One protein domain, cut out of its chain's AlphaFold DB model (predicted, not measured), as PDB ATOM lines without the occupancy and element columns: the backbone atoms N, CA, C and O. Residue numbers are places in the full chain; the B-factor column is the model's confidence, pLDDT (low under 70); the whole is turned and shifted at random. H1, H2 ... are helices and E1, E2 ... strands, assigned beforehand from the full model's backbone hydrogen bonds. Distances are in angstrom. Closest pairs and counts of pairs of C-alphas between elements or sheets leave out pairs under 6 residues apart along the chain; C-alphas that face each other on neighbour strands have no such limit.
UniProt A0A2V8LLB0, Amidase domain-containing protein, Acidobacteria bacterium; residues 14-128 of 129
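Overview. This is residues 14 to 128 of the 129 residues of the protein "Amidase domain-containing protein" of Acidobacteria bacterium (UniProt A0A2V8LLB0). There is little regular structure: H2 packs on E2 of a two-stranded sheet amid loops, H1 lies near E1, and residues 100 to 128 stick out as an arm holding H4. The 115 printed residues run E1, H1, E2, H2, H3, H4, mixed class, with 38 in named elements. The whole is loose, radius of gyration of the C-alphas 16.6 A, spanning 49 by 40 by 30 A.

Along the chain. Find E1, residues 14 to 17, from C-alpha 14 at (177.662, 101.692, 119.235). E2, residues 56 to 61, runs 16.5 A; H2, residues 64 to 74, 15.1 A. H1 is residues 23 to 28, H3 82 to 87, H4 122 to 126, ending at C-alpha 126 (214.511, 117.380, 110.684).

Arrangement. E1 and E2 are antiparallel, 135 degrees; N 15 and O 58, 2.9 A apart, are within hydrogen-bond range. The closest C-alphas of E2 and H2 are Pro 59 and Val 67, 5.4 A; of H1 and E2, Ser 26 and Met 60, 7.3 A. H3 and H4 are apart from the other elements. Every O i to N i+4 pair is within range in H1, 6 of 7 in H2, 0 of 2 in H3 and 0 of 1 in H4; O i to N i+3 gives 3 of 3 in H3, 2 of 2 in H4.

Size, cuts and confidence. The printed part has no cut. Links H1 to E2 and H3 to H4 are long. Residues 48 to 52 and 115 to 128 have pLDDT under 70.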
ATOM      1  N   VAL A  14     176.491 101.192 118.504       93.62
ATOM      2  CA  VAL A  14     177.662 101.692 119.235       93.62
ATOM      3  C   VAL A  14     178.910 101.049 118.644       93.62
ATOM      4  O   VAL A  14     178.962  99.834 118.464       93.62
ATOM      5  N   GLY A  15     179.911 101.865 118.330       91.38
ATOM      6  CA  GLY A  15     181.228 101.409 117.900       91.38
ATOM      7  C   GLY A  15     182.325 101.845 118.865       91.38
ATOM      8  O   GLY A  15     182.120 102.713 119.710       91.38
ATOM      9  N   GLN A  16     183.515 101.273 118.692       90.50
ATOM     10  CA  GLN A  16     184.729 101.645 119.418       90.50
ATOM     11  C   GLN A  16     185.826 102.055 118.432       90.50
ATOM     12  O   GLN A  16     186.090 101.363 117.443       90.50
ATOM     13  N   GLU A  17     186.496 103.175 118.696       88.50
ATOM     14  CA  GLU A  17     187.561 103.715 117.852       88.50
ATOM     15  C   GLU A  17     188.810 104.071 118.661       88.50
ATOM     16  O   GLU A  17     188.777 104.968 119.496       88.50
ATOM     17  N   GLY A  18     189.934 103.417 118.337       84.75
ATOM     18  CA  GLY A  18     191.279 103.870 118.726       84.75
ATOM     19  C   GLY A  18     191.914 104.824 117.703       84.75
ATOM     20  O   GLY A  18     192.585 105.776 118.079       84.75
ATOM     21  N   PHE A  19     191.654 104.613 116.404       81.12
ATOM     22  CA  PHE A  19     192.160 105.472 115.321       81.12
ATOM     23  C   PHE A  19     191.064 105.916 114.352       81.12
ATOM     24  O   PHE A  19     190.817 107.106 114.189       81.12
ATOM     25  N   ALA A  20     190.421 104.958 113.678       86.12
ATOM     26  CA  ALA A  20     189.438 105.260 112.637       86.12
ATOM     27  C   ALA A  20     188.392 104.136 112.455       86.12
ATOM     28  O   ALA A  20     187.943 103.877 111.339       86.12
ATOM     29  N   SER A  21     188.082 103.381 113.514       90.56
ATOM     30  CA  SER A  21     187.209 102.191 113.469       90.56
ATOM     31  C   SER A  21     185.709 102.480 113.616       90.56
ATOM     32  O   SER A  21     184.921 101.569 113.400       90.56
ATOM     33  N   ILE A  22     185.312 103.724 113.888       93.50
ATOM     34  CA  ILE A  22     183.937 104.235 113.778       93.50
ATOM     35  C   ILE A  22     183.804 105.012 112.468       93.50
ATOM     36  O   ILE A  22     182.941 104.709 111.644       93.50
ATOM     37  N   ARG A  23     184.699 105.978 112.221       91.75
ATOM     38  CA  ARG A  23     184.589 106.889 111.071       91.75
ATOM     39  C   ARG A  23     184.781 106.186 109.727       91.75
ATOM     40  O   ARG A  23     183.941 106.360 108.855       91.75
ATOM     41  N   ARG A  24     185.808 105.334 109.554       92.38
ATOM     42  CA  ARG A  24     186.021 104.616 108.272       92.38
ATOM     43  C   ARG A  24     184.845 103.728 107.869       92.38
ATOM     44  O   ARG A  24     184.378 103.889 106.746       92.38
ATOM     45  N   PRO A  25     184.346 102.797 108.713       92.44
ATOM     46  CA  PRO A  25     183.207 101.986 108.301       92.44
ATOM     47  C   PRO A  25     181.946 102.827 108.105       92.44
ATOM     48  O   PRO A  25     181.157 102.482 107.232       92.44
ATOM     49  N   SER A  26     181.776 103.935 108.834       93.25
ATOM     50  CA  SER A  26     180.652 104.846 108.597       93.25
ATOM     51  C   SER A  26     180.713 105.461 107.198       93.25
ATOM     52  O   SER A  26     179.745 105.374 106.447       93.25
ATOM     53  N   THR A  27     181.883 105.970 106.798       91.62
ATOM     54  CA  THR A  27     182.123 106.492 105.445       91.62
ATOM     55  C   THR A  27     181.915 105.428 104.369       91.62
ATOM     56  O   THR A  27     181.241 105.697 103.380       91.62
ATOM     57  N   TRP A  28     182.445 104.214 104.550       92.44
ATOM     58  CA  TRP A  28     182.306 103.141 103.554       92.44
ATOM     59  C   TRP A  28     180.878 102.622 103.386       92.44
ATOM     60  O   TRP A  28     180.554 102.109 102.323       92.44
ATOM     61  N   ASN A  29     180.033 102.752 104.410       91.19
ATOM     62  CA  ASN A  29     178.656 102.254 104.380       91.19
ATOM     63  C   ASN A  29     177.609 103.370 104.252       91.19
ATOM     64  O   ASN A  29     176.420 103.089 104.368       91.19
ATOM     65  N   GLY A  30     178.025 104.623 104.031       92.25
ATOM     66  CA  GLY A  30     177.105 105.746 103.836       92.25
ATOM     67  C   GLY A  30     176.262 106.093 105.068       92.25
ATOM     68  O   GLY A  30     175.123 106.528 104.924       92.25
ATOM     69  N   ILE A  31     176.799 105.893 106.274       94.94
ATOM     70  CA  ILE A  31     176.128 106.225 107.539       94.94
ATOM     71  C   ILE A  31     176.906 107.291 108.315       94.94
ATOM     72  O   ILE A  31     178.068 107.583 108.031       94.94
ATOM     73  N   VAL A  32     176.263 107.876 109.320       96.25
ATOM     74  CA  VAL A  32     176.873 108.841 110.235       96.25
ATOM     75  C   VAL A  32     177.510 108.083 111.396       96.25
ATOM     76  O   VAL A  32     176.865 107.254 112.031       96.25
ATOM     77  N   GLY A  33     178.766 108.398 111.707       95.81
ATOM     78  CA  GLY A  33     179.441 107.901 112.901       95.81
ATOM     79  C   GLY A  33     180.292 108.988 113.528       95.81
ATOM     80  O   GLY A  33     181.049 109.669 112.833       95.81
ATOM     81  N   ILE A  34     180.172 109.150 114.843       95.19
ATOM     82  CA  ILE A  34     180.949 110.122 115.610       95.19
ATOM     83  C   ILE A  34     181.884 109.369 116.542       95.19
ATOM     84  O   ILE A  34     181.465 108.474 117.268       95.19
ATOM     85  N   ARG A  35     183.155 109.772 116.536       93.69
ATOM     86  CA  ARG A  35     184.119 109.437 117.581       93.69
ATOM     87  C   ARG A  35     184.183 110.624 118.554       93.69
ATOM     88  O   ARG A  35     184.766 111.646 118.182       93.69
ATOM     89  N   PRO A  36     183.613 110.516 119.764       92.94
ATOM     90  CA  PRO A  36     183.684 111.573 120.762       92.94
ATOM     91  C   PRO A  36     185.114 111.856 121.231       92.94
ATOM     92  O   PRO A  36     186.030 111.041 121.051       92.94
ATOM     93  N   THR A  37     185.296 113.000 121.889       91.12
ATOM     94  CA  THR A  37     186.498 113.290 122.681       91.12
ATOM     95  C   THR A  37     186.763 112.140 123.657       91.12
ATOM     96  O   THR A  37     185.831 111.612 124.262       91.12
ATOM     97  N   ALA A  38     188.025 111.725 123.800       89.00
ATOM     98  CA  ALA A  38     188.379 110.653 124.729       89.00
ATOM     99  C   ALA A  38     188.036 111.076 126.168       89.00
ATOM    100  O   ALA A  38     188.469 112.142 126.609       89.00
ATOM    101  N   GLY A  39     187.255 110.251 126.871       88.25
ATOM    102  CA  GLY A  39     186.688 110.587 128.181       88.25
ATOM    103  C   GLY A  39     185.324 111.279 128.139       88.25
ATOM    104  O   GLY A  39     184.849 111.727 129.170       88.25
ATOM    105  N   LEU A  40     184.671 111.408 126.982       92.88
ATOM    106  CA  LEU A  40     183.281 111.883 126.957       92.88
ATOM    107  C   LEU A  40     182.274 110.761 127.259       92.88
ATOM    108  O   LEU A  40     181.219 111.006 127.835       92.88
ATOM    109  N   VAL A  41     182.612 109.540 126.849       93.31
ATOM    110  CA  VAL A  41     181.838 108.314 127.061       93.31
ATOM    111  C   VAL A  41     182.736 107.329 127.799       93.31
ATOM    112  O   VAL A  41     183.905 107.186 127.425       93.31
ATOM    113  N   SER A  42     182.194 106.671 128.825       92.25
ATOM    114  CA  SER A  42     182.913 105.639 129.575       92.25
ATOM    115  C   SER A  42     183.287 104.446 128.698       92.25
ATOM    116  O   SER A  42     182.551 104.074 127.782       92.25
ATOM    117  N   ARG A  43     184.440 103.838 128.981       90.38
ATOM    118  CA  ARG A  43     184.921 102.606 128.338       90.38
ATOM    119  C   ARG A  43     184.730 101.367 129.217       90.38
ATOM    120  O   ARG A  43     185.044 100.266 128.769       90.38
ATOM    121  N   SER A  44     184.209 101.531 130.433       88.75
ATOM    122  CA  SER A  44     183.980 100.438 131.377       88.75
ATOM    123  C   SER A  44     183.123  99.331 130.766       88.75
ATOM    124  O   SER A  44     182.140  99.585 130.069       88.75
ATOM    125  N   GLY A  45     183.500  98.078 131.024       86.19
ATOM    126  CA  GLY A  45     182.797  96.904 130.497       86.19
ATOM    127  C   GLY A  45     183.083  96.587 129.024       86.19
ATOM    128  O   GLY A  45     182.525  95.628 128.492       86.19
ATOM    129  N   VAL A  46     183.969  97.339 128.366       84.19
ATOM    130  CA  VAL A  46     184.451  97.049 127.012       84.19
ATOM    131  C   VAL A  46     185.952  96.786 127.060       84.19
ATOM    132  O   VAL A  46     186.666  97.331 127.892       84.19
ATOM    133  N   TYR A  47     186.450  95.938 126.160       79.62
ATOM    134  CA  TYR A  47     187.891  95.819 125.956       79.62
ATOM    135  C   TYR A  47     188.472  97.203 125.648       79.62
ATOM    136  O   TYR A  47     188.039  97.839 124.690       79.62
ATOM    137  N   ASP A  48     189.467  97.655 126.408       64.81
ATOM    138  CA  ASP A  48     189.937  99.048 126.369       64.81
ATOM    139  C   ASP A  48     190.425  99.537 124.991       64.81
ATOM    140  O   ASP A  48     190.464 100.739 124.701       64.81
ATOM    141  N   GLY A  49     190.755  98.599 124.101       63.16
ATOM    142  CA  GLY A  49     191.175  98.870 122.735       63.16
ATOM    143  C   GLY A  49     192.636  99.292 122.623       63.16
ATOM    144  O   GLY A  49     193.317  99.608 123.597       63.16
ATOM    145  N   TRP A  50     193.130  99.312 121.384       58.22
ATOM    146  CA  TRP A  50     194.479  99.768 121.062       58.22
ATOM    147  C   TRP A  50     194.433 101.007 120.153       58.22
ATOM    148  O   TRP A  50     193.790 100.952 119.097       58.22
ATOM    149  N   PRO A  51     195.121 102.113 120.499       61.56
ATOM    150  CA  PRO A  51     195.840 102.369 121.746       61.56
ATOM    151  C   PRO A  51     194.879 102.844 122.847       61.56
ATOM    152  O   PRO A  51     194.028 103.699 122.597       61.56
ATOM    153  N   PHE A  52     195.064 102.333 124.070       69.94
ATOM    154  CA  PHE A  52     194.197 102.568 125.239       69.94
ATOM    155  C   PHE A  52     193.826 104.045 125.428       69.94
ATOM    156  O   PHE A  52     192.656 104.399 125.552       69.94
ATOM    157  N   VAL A  53     194.828 104.927 125.381       71.38
ATOM    158  CA  VAL A  53     194.670 106.369 125.636       71.38
ATOM    159  C   VAL A  53     193.819 107.091 124.589       71.38
ATOM    160  O   VAL A  53     193.274 108.156 124.876       71.38
ATOM    161  N   MET A  54     193.718 106.536 123.379       72.00
ATOM    162  CA  MET A  54     192.900 107.093 122.303       72.00
ATOM    163  C   MET A  54     191.572 106.356 122.142       72.00
ATOM    164  O   MET A  54     190.757 106.810 121.343       72.00
ATOM    165  N   GLY A  55     191.334 105.258 122.863       81.12
ATOM    166  CA  GLY A  55     190.078 104.518 122.797       81.12
ATOM    167  C   GLY A  55     188.884 105.410 123.143       81.12
ATOM    168  O   GLY A  55     188.926 106.175 124.103       81.12
ATOM    169  N   SER A  56     187.830 105.344 122.336       88.19
ATOM    170  CA  SER A  56     186.570 106.053 122.572       88.19
ATOM    171  C   SER A  56     185.409 105.230 122.021       88.19
ATOM    172  O   SER A  56     185.521 104.669 120.924       88.19
ATOM    173  N   LEU A  57     184.313 105.145 122.773       92.44
ATOM    174  CA  LEU A  57     183.046 104.607 122.283       92.44
ATOM    175  C   LEU A  57     182.248 105.724 121.621       92.44
ATOM    176  O   LEU A  57     182.272 106.867 122.076       92.44
ATOM    177  N   GLY A  58     181.534 105.404 120.547       94.75
ATOM    178  CA  GLY A  58     180.793 106.411 119.809       94.75
ATOM    179  C   GLY A  58     179.565 105.884 119.069       94.75
ATOM    180  O   GLY A  58     179.537 104.719 118.659       94.75
ATOM    181  N   PRO A  59     178.548 106.742 118.895       96.56
ATOM    182  CA  PRO A  59     177.313 106.402 118.205       96.56
ATOM    183  C   PRO A  59     177.481 106.334 116.682       96.56
ATOM    184  O   PRO A  59     178.205 107.126 116.068       96.56
ATOM    185  N   MET A  60     176.739 105.413 116.071       96.88
ATOM    186  CA  MET A  60     176.605 105.231 114.627       96.88
ATOM    187  C   MET A  60     175.118 105.110 114.261       96.88
ATOM    188  O   MET A  60     174.396 104.313 114.861       96.88
ATOM    189  N   ALA A  61     174.651 105.891 113.284       95.75
ATOM    190  CA  ALA A  61     173.274 105.831 112.789       95.75
ATOM    191  C   ALA A  61     173.133 106.365 111.349       95.75
ATOM    192  O   ALA A  61     174.084 106.866 110.756       95.75
ATOM    193  N   ARG A  62     171.929 106.292 110.764       94.31
ATOM    194  CA  ARG A  62     171.646 106.747 109.383       94.31
ATOM    195  C   ARG A  62     171.561 108.270 109.262       94.31
ATOM    196  O   ARG A  62     171.670 108.798 108.162       94.31
ATOM    197  N   ASN A  63     171.345 108.979 110.366       95.06
ATOM    198  CA  ASN A  63     171.204 110.430 110.378       95.06
ATOM    199  C   ASN A  63     171.837 111.039 111.640       95.06
ATOM    200  O   ASN A  63     172.060 110.355 112.637       95.06
ATOM    201  N   VAL A  64     172.123 112.342 111.581       97.06
ATOM    202  CA  VAL A  64     172.786 113.086 112.668       97.06
ATOM    203  C   VAL A  64     171.902 113.188 113.917       97.06
ATOM    204  O   VAL A  64     172.421 113.182 115.030       97.06
ATOM    205  N   THR A  65     170.576 113.230 113.755       97.56
ATOM    206  CA  THR A  65     169.621 113.317 114.871       97.56
ATOM    207  C   THR A  65     169.705 112.101 115.789       97.56
ATOM    208  O   THR A  65     169.800 112.256 117.005       97.56
ATOM    209  N   ASP A  66     169.715 110.895 115.222       96.88
ATOM    210  CA  ASP A  66     169.785 109.647 115.983       96.88
ATOM    211  C   ASP A  66     171.155 109.470 116.639       96.88
ATOM    212  O   ASP A  66     171.240 109.028 117.782       96.88
ATOM    213  N   VAL A  67     172.227 109.896 115.961       97.19
ATOM    214  CA  VAL A  67     173.571 109.954 116.554       97.19
ATOM    215  C   VAL A  67     173.600 110.899 117.761       97.19
ATOM    216  O   VAL A  67     174.151 110.528 118.793       97.19
ATOM    217  N   ALA A  68     172.992 112.086 117.667       97.75
ATOM    218  CA  ALA A  68     172.936 113.047 118.772       97.75
ATOM    219  C   ALA A  68     172.113 112.524 119.961       97.75
ATOM    220  O   ALA A  68     172.541 112.655 121.104       97.75
ATOM    221  N   ARG A  69     170.969 111.882 119.696       97.81
ATOM    222  CA  ARG A  69     170.136 111.250 120.734       97.81
ATOM    223  C   ARG A  69     170.837 110.088 121.420       97.81
ATOM    224  O   ARG A  69     170.744 109.957 122.632       97.81
ATOM    225  N   LEU A  70     171.524 109.239 120.659       97.38
ATOM    226  CA  LEU A  70     172.286 108.147 121.252       97.38
ATOM    227  C   LEU A  70     173.461 108.697 122.073       97.38
ATOM    228  O   LEU A  70     173.718 108.195 123.161       97.38
ATOM    229  N   LEU A  71     174.123 109.759 121.601       97.12
ATOM    230  CA  LEU A  71     175.188 110.407 122.362       97.12
ATOM    231  C   LEU A  71     174.688 110.922 123.717       97.12
ATOM    232  O   LEU A  71     175.367 110.683 124.708       97.12
ATOM    233  N   ASP A  72     173.503 111.542 123.782       97.31
ATOM    234  CA  ASP A  72     172.898 112.001 125.047       97.31
ATOM    235  C   ASP A  72     172.797 110.894 126.102       97.31
ATOM    236  O   ASP A  72     172.977 111.157 127.286       97.31
ATOM    237  N   VAL A  73     172.535 109.657 125.676       96.31
ATOM    238  CA  VAL A  73     172.408 108.498 126.572       96.31
ATOM    239  C   VAL A  73     173.770 107.898 126.937       96.31
ATOM    240  O   VAL A  73     173.907 107.276 127.985       96.31
ATOM    241  N   MET A  74     174.779 108.058 126.079       95.25
ATOM    242  CA  MET A  74     176.110 107.471 126.272       95.25
ATOM    243  C   MET A  74     177.034 108.321 127.152       95.25
ATOM    244  O   MET A  74     177.944 107.779 127.774       95.25
ATOM    245  N   VAL A  75     176.881 109.648 127.145       95.56
ATOM    246  CA  VAL A  75     177.807 110.547 127.847       95.56
ATOM    247  C   VAL A  75     177.588 110.539 129.355       95.56
ATOM    248  O   VAL A  75     176.459 110.525 129.839       95.56
ATOM    249  N   GLY A  76     178.678 110.615 130.111       93.00
ATOM    250  CA  GLY A  76     178.594 110.655 131.564       93.00
ATOM    251  C   GLY A  76     179.927 110.408 132.247       93.00
ATOM    252  O   GLY A  76     180.858 109.863 131.655       93.00
ATOM    253  N   TYR A  77     179.993 110.833 133.506       94.94
ATOM    254  CA  TYR A  77     181.075 110.450 134.400       94.94
ATOM    255  C   TYR A  77     180.875 109.007 134.863       94.94
ATOM    256  O   TYR A  77     179.760 108.606 135.191       94.94
ATOM    257  N   ASP A  78     181.971 108.266 134.923       93.81
ATOM    258  CA  ASP A  78     182.041 106.912 135.446       93.81
ATOM    259  C   ASP A  78     183.267 106.791 136.358       93.81
ATOM    260  O   ASP A  78     184.383 107.139 135.965       93.81
ATOM    261  N   SER A  79     183.064 106.303 137.582       93.69
ATOM    262  CA  SER A  79     184.142 106.100 138.552       93.69
ATOM    263  C   SER A  79     185.117 105.000 138.133       93.69
ATOM    264  O   SER A  79     186.292 105.078 138.489       93.69
ATOM    265  N   GLU A  80     184.654 104.021 137.353       91.19
ATOM    266  CA  GLU A  80     185.472 102.903 136.867       91.19
ATOM    267  C   GLU A  80     186.327 103.289 135.646       91.19
ATOM    268  O   GLU A  80     187.322 102.629 135.347       91.19
ATOM    269  N   ASP A  81     186.010 104.410 134.985       90.12
ATOM    270  CA  ASP A  81     186.839 105.013 133.937       90.12
ATOM    271  C   ASP A  81     187.217 106.458 134.310       90.12
ATOM    272  O   ASP A  81     186.564 107.414 133.874       90.12
ATOM    273  N   PRO A  82     188.324 106.664 135.055       90.00
ATOM    274  CA  PRO A  82     188.757 107.988 135.503       90.00
ATOM    275  C   PRO A  82     188.995 109.003 134.377       90.00
ATOM    276  O   PRO A  82     189.006 110.210 134.622       90.00
ATOM    277  N   VAL A  83     189.175 108.555 133.127       89.12
ATOM    278  CA  VAL A  83     189.328 109.458 131.975       89.12
ATOM    279  C   VAL A  83     188.041 110.253 131.730       89.12
ATOM    280  O   VAL A  83     188.112 111.377 131.226       89.12
ATOM    281  N   THR A  84     186.885 109.731 132.155       92.50
ATOM    282  CA  THR A  84     185.588 110.413 132.045       92.50
ATOM    283  C   THR A  84     185.476 111.680 132.887       92.50
ATOM    284  O   THR A  84     184.678 112.565 132.575       92.50
ATOM    285  N   ALA A  85     186.346 111.851 133.889       92.75
ATOM    286  CA  ALA A  85     186.446 113.095 134.648       92.75
ATOM    287  C   ALA A  85     186.711 114.315 133.742       92.75
ATOM    288  O   ALA A  85     186.293 115.424 134.062       92.75
ATOM    289  N   ARG A  86     187.340 114.116 132.572       90.06
ATOM    290  CA  ARG A  86     187.580 115.174 131.572       90.06
ATOM    291  C   ARG A  86     186.304 115.706 130.918       90.06
ATOM    292  O   ARG A  86     186.336 116.794 130.355       90.06
ATOM    293  N   GLY A  87     185.212 114.942 130.937       88.81
ATOM    294  CA  GLY A  87     183.920 115.356 130.388       88.81
ATOM    295  C   GLY A  87     183.069 116.169 131.369       88.81
ATOM    296  O   GLY A  87     182.146 116.865 130.942       88.81
ATOM    297  N   VAL A  88     183.366 116.114 132.672       91.75
ATOM    298  CA  VAL A  88     182.572 116.777 133.717       91.75
ATOM    299  C   VAL A  88     182.548 118.289 133.484       91.75
ATOM    300  O   VAL A  88     183.579 118.918 133.274       91.75
ATOM    301  N   GLY A  89     181.349 118.879 133.478       92.31
ATOM    302  CA  GLY A  89     181.142 120.306 133.191       92.31
ATOM    303  C   GLY A  89     181.183 120.686 131.703       92.31
ATOM    304  O   GLY A  89     180.812 121.804 131.354       92.31
ATOM    305  N   HIS A  90     181.565 119.764 130.815       91.06
ATOM    306  CA  HIS A  90     181.603 119.974 129.362       91.06
ATOM    307  C   HIS A  90     180.471 119.261 128.610       91.06
ATOM    308  O   HIS A  90     180.289 119.481 127.409       91.06
ATOM    309  N   VAL A  91     179.692 118.429 129.305       92.69
ATOM    310  CA  VAL A  91     178.501 117.780 128.752       92.69
ATOM    311  C   VAL A  91     177.312 118.757 128.801       92.69
ATOM    312  O   VAL A  91     176.932 119.216 129.880       92.69
ATOM    313  N   PRO A  92     176.715 119.119 127.652       93.12
ATOM    314  CA  PRO A  92     175.496 119.917 127.605       93.12
ATOM    315  C   PRO A  92     174.295 119.102 128.107       93.12
ATOM    316  O   PRO A  92     174.308 117.884 128.039       93.12
ATOM    317  N   GLY A  93     173.197 119.765 128.487       93.56
ATOM    318  CA  GLY A  93     171.962 119.046 128.846       93.56
ATOM    319  C   GLY A  93     171.382 118.143 127.738       93.56
ATOM    320  O   GLY A  93     170.693 117.183 128.044       93.56
ATOM    321  N   SER A  94     171.649 118.452 126.465       96.75
ATOM    322  CA  SER A  94     171.412 117.561 125.318       96.75
ATOM    323  C   SER A  94     172.217 118.050 124.109       96.75
ATOM    324  O   SER A  94     172.377 119.260 123.921       96.75
ATOM    325  N   TYR A  95     172.706 117.136 123.277       97.06
ATOM    326  CA  TYR A  95     173.343 117.386 121.989       97.06
ATOM    327  C   TYR A  95     172.326 117.667 120.883       97.06
ATOM    328  O   TYR A  95     172.648 118.360 119.919       97.06
ATOM    329  N   THR A  96     171.078 117.208 121.028       97.31
ATOM    330  CA  THR A  96     170.018 117.489 120.044       97.31
ATOM    331  C   THR A  96     169.696 118.979 119.931       97.31
ATOM    332  O   THR A  96     169.273 119.432 118.869       97.31
ATOM    333  N   LYS A  97     169.989 119.773 120.972       96.69
ATOM    334  CA  LYS A  97     169.815 121.235 120.957       96.69
ATOM    335  C   LYS A  97     170.677 121.948 119.909       96.69
ATOM    336  O   LYS A  97     170.413 123.102 119.596       96.69
ATOM    337  N   PHE A  98     171.711 121.281 119.393       96.00
ATOM    338  CA  PHE A  98     172.603 121.823 118.366       96.00
ATOM    339  C   PHE A  98     172.196 121.429 116.939       96.00
ATOM    340  O   PHE A  98     172.902 121.766 115.990       96.00
ATOM    341  N   LEU A  99     171.075 120.722 116.760       96.75
ATOM    342  CA  LEU A  99     170.536 120.384 115.443       96.75
ATOM    343  C   LEU A  99     169.868 121.616 114.813       96.75
ATOM    344  O   LEU A  99     168.647 121.754 114.817       96.75
ATOM    345  N   ASP A 100     170.685 122.511 114.262       96.88
ATOM    346  CA  ASP A 100     170.242 123.717 113.562       96.88
ATOM    347  C   ASP A 100     170.448 123.587 112.048       96.88
ATOM    348  O   ASP A 100     171.568 123.418 111.557       96.88
ATOM    349  N   ARG A 101     169.360 123.735 111.284       96.31
ATOM    350  CA  ARG A 101     169.393 123.742 109.813       96.31
ATOM    351  C   ARG A 101     170.229 124.906 109.260       96.31
ATOM    352  O   ARG A 101     170.760 124.795 108.159       96.31
ATOM    353  N   ASN A 102     170.379 125.989 110.021       97.06
ATOM    354  CA  ASN A 102     171.203 127.147 109.684       97.06
ATOM    355  C   ASN A 102     172.584 127.132 110.360       97.06
ATOM    356  O   ASN A 102     173.310 128.117 110.241       97.06
ATOM    357  N   GLY A 103     172.984 126.032 111.012       95.25
ATOM    358  CA  GLY A 103     174.178 125.986 111.869       95.25
ATOM    359  C   GLY A 103     175.513 126.273 111.167       95.25
ATOM    360  O   GLY A 103     176.519 126.513 111.827       95.25
ATOM    361  N   LEU A 104     175.539 126.285 109.830       96.50
ATOM    362  CA  LEU A 104     176.718 126.654 109.037       96.50
ATOM    363  C   LEU A 104     176.764 128.141 108.645       96.50
ATOM    364  O   LEU A 104     177.760 128.591 108.077       96.50
ATOM    365  N   LYS A 105     175.717 128.927 108.920       97.25
ATOM    366  CA  LYS A 105     175.671 130.347 108.556       97.25
ATOM    367  C   LYS A 105     176.742 131.119 109.331       97.25
ATOM    368  O   LYS A 105     176.658 131.272 110.542       97.25
ATOM    369  N   GLY A 106     177.746 131.620 108.611       96.56
ATOM    370  CA  GLY A 106     178.891 132.324 109.198       96.56
ATOM    371  C   GLY A 106     180.016 131.409 109.702       96.56
ATOM    372  O   GLY A 106     181.016 131.912 110.211       96.56
ATOM    373  N   ALA A 107     179.901 130.087 109.533       97.12
ATOM    374  CA  ALA A 107     180.962 129.154 109.893       97.12
ATOM    375  C   ALA A 107     182.170 129.286 108.948       97.12
ATOM    376  O   ALA A 107     182.030 129.469 107.738       97.12
ATOM    377  N   ARG A 108     183.380 129.145 109.500       97.81
ATOM    378  CA  ARG A 108     184.637 129.087 108.740       97.81
ATOM    379  C   ARG A 108     185.143 127.648 108.735       97.81
ATOM    380  O   ARG A 108     185.545 127.145 109.779       97.81
ATOM    381  N   ILE A 109     185.126 126.995 107.575       95.62
ATOM    382  CA  ILE A 109     185.535 125.590 107.427       95.62
ATOM    383  C   ILE A 109     186.885 125.531 106.709       95.62
ATOM    384  O   ILE A 109     187.021 126.013 105.585       95.62
ATOM    385  N   GLY A 110     187.885 124.931 107.357       94.62
ATOM    386  CA  GLY A 110     189.163 124.609 106.725       94.62
ATOM    387  C   GLY A 110     189.056 123.309 105.930       94.62
ATOM    388  O   GLY A 110     188.653 122.286 106.477       94.62
ATOM    389  N   ILE A 111     189.420 123.340 104.648       92.19
ATOM    390  CA  ILE A 111     189.424 122.153 103.785       92.19
ATOM    391  C   ILE A 111     190.844 121.595 103.718       92.19
ATOM    392  O   ILE A 111     191.734 122.229 103.151       92.19
ATOM    393  N   LEU A 112     191.047 120.399 104.271       88.25
ATOM    394  CA  LEU A 112     192.277 119.633 104.081       88.25
ATOM    395  C   LEU A 112     192.286 119.071 102.656       88.25
ATOM    396  O   LEU A 112     191.458 118.229 102.318       88.25
ATOM    397  N   ARG A 113     193.185 119.580 101.811       85.69
ATOM    398  CA  ARG A 113     193.284 119.188 100.393       85.69
ATOM    399  C   ARG A 113     194.273 118.054 100.141       85.69
ATOM    400  O   ARG A 113     194.202 117.407  99.104       85.69
ATOM    401  N   GLU A 114     195.169 117.818 101.089       82.75
ATOM    402  CA  GLU A 114     196.221 116.811 101.012       82.75
ATOM    403  C   GLU A 114     196.096 115.854 102.198       82.75
ATOM    404  O   GLU A 114     195.673 116.241 103.291       82.75
ATOM    405  N   SER A 115     196.436 114.585 101.969       69.44
ATOM    406  CA  SER A 115     196.360 113.560 103.007       69.44
ATOM    407  C   SER A 115     197.476 113.758 104.032       69.44
ATOM    408  O   SER A 115     198.651 113.834 103.671       69.44
ATOM    409  N   ILE A 116     197.116 113.795 105.315       68.62
ATOM    410  CA  ILE A 116     198.074 113.840 106.425       68.62
ATOM    411  C   ILE A 116     198.593 112.411 106.643       68.62
ATOM    412  O   ILE A 116     198.003 111.617 107.376       68.62
ATOM    413  N   GLY A 117     199.633 112.034 105.899       63.38
ATOM    414  CA  GLY A 117     200.303 110.735 106.012       63.38
ATOM    415  C   GLY A 117     201.465 110.754 107.009       63.38
ATOM    416  O   GLY A 117     201.898 111.814 107.451       63.38
ATOM    417  N   PHE A 118     202.036 109.586 107.309       59.50
ATOM    418  CA  PHE A 118     203.232 109.470 108.166       59.50
ATOM    419  C   PHE A 118     204.411 110.354 107.707       59.50
ATOM    420  O   PHE A 118     205.190 110.823 108.529       59.50
ATOM    421  N   GLU A 119     204.523 110.621 106.402       64.75
ATOM    422  CA  GLU A 119     205.573 111.469 105.811       64.75
ATOM    423  C   GLU A 119     205.290 112.980 105.901       64.75
ATOM    424  O   GLU A 119     206.119 113.806 105.517       64.75
ATOM    425  N   SER A 120     204.118 113.370 106.407       66.06
ATOM    426  CA  SER A 120     203.752 114.776 106.607       66.06
ATOM    427  C   SER A 120     204.116 115.313 107.999       66.06
ATOM    428  O   SER A 120     203.881 116.490 108.268       66.06
ATOM    429  N   ASP A 121     204.733 114.487 108.859       65.56
ATOM    430  CA  ASP A 121     205.207 114.891 110.186       65.56
ATOM    431  C   ASP A 121     206.447 115.814 110.081       65.56
ATOM    432  O   ASP A 121     207.513 115.382 109.619       65.56
ATOM    433  N   PRO A 122     206.351 117.087 110.513       62.62
ATOM    434  CA  PRO A 122     207.464 118.031 110.444       62.62
ATOM    435  C   PRO A 122     208.665 117.629 111.313       62.62
ATOM    436  O   PRO A 122     209.788 118.009 110.982       62.62
ATOM    437  N   ILE A 123     208.476 116.830 112.370       61.91
ATOM    438  CA  ILE A 123     209.566 116.363 113.245       61.91
ATOM    439  C   ILE A 123     210.496 115.416 112.476       61.91
ATOM    440  O   ILE A 123     211.715 115.441 112.648       61.91
ATOM    441  N   ARG A 124     209.946 114.623 111.552       55.59
ATOM    442  CA  ARG A 124     210.720 113.637 110.788       55.59
ATOM    443  C   ARG A 124     211.553 114.266 109.669       55.59
ATOM    444  O   ARG A 124     212.641 113.776 109.384       55.59
ATOM    445  N   LYS A 125     211.109 115.397 109.104       50.72
ATOM    446  CA  LYS A 125     211.890 116.174 108.118       50.72
ATOM    447  C   LYS A 125     213.195 116.741 108.688       50.72
ATOM    448  O   LYS A 125     214.110 117.011 107.918       50.72
ATOM    449  N   ILE A 126     213.294 116.904 110.009       55.59
ATOM    450  CA  ILE A 126     214.511 117.380 110.684       55.59
ATOM    451  C   ILE A 126     215.529 116.240 110.862       55.59
ATOM    452  O   ILE A 126     216.725 116.489 110.829       55.59
ATOM    453  N   SER A 127     215.072 114.988 110.975       51.44
ATOM    454  CA  SER A 127     215.929 113.809 111.190       51.44
ATOM    455  C   SER A 127     216.498 113.186 109.902       51.44
ATOM    456  O   SER A 127     217.222 112.196 109.987       51.44
ATOM    457  N   GLN A 128     216.142 113.705 108.721       50.09
ATOM    458  CA  GLN A 128     216.657 113.240 107.420       50.09
ATOM    459  C   GLN A 128     217.632 114.231 106.754       50.09
ATOM    460  O   GLN A 128     217.907 114.114 105.559       50.09
TER     461      GLN A 128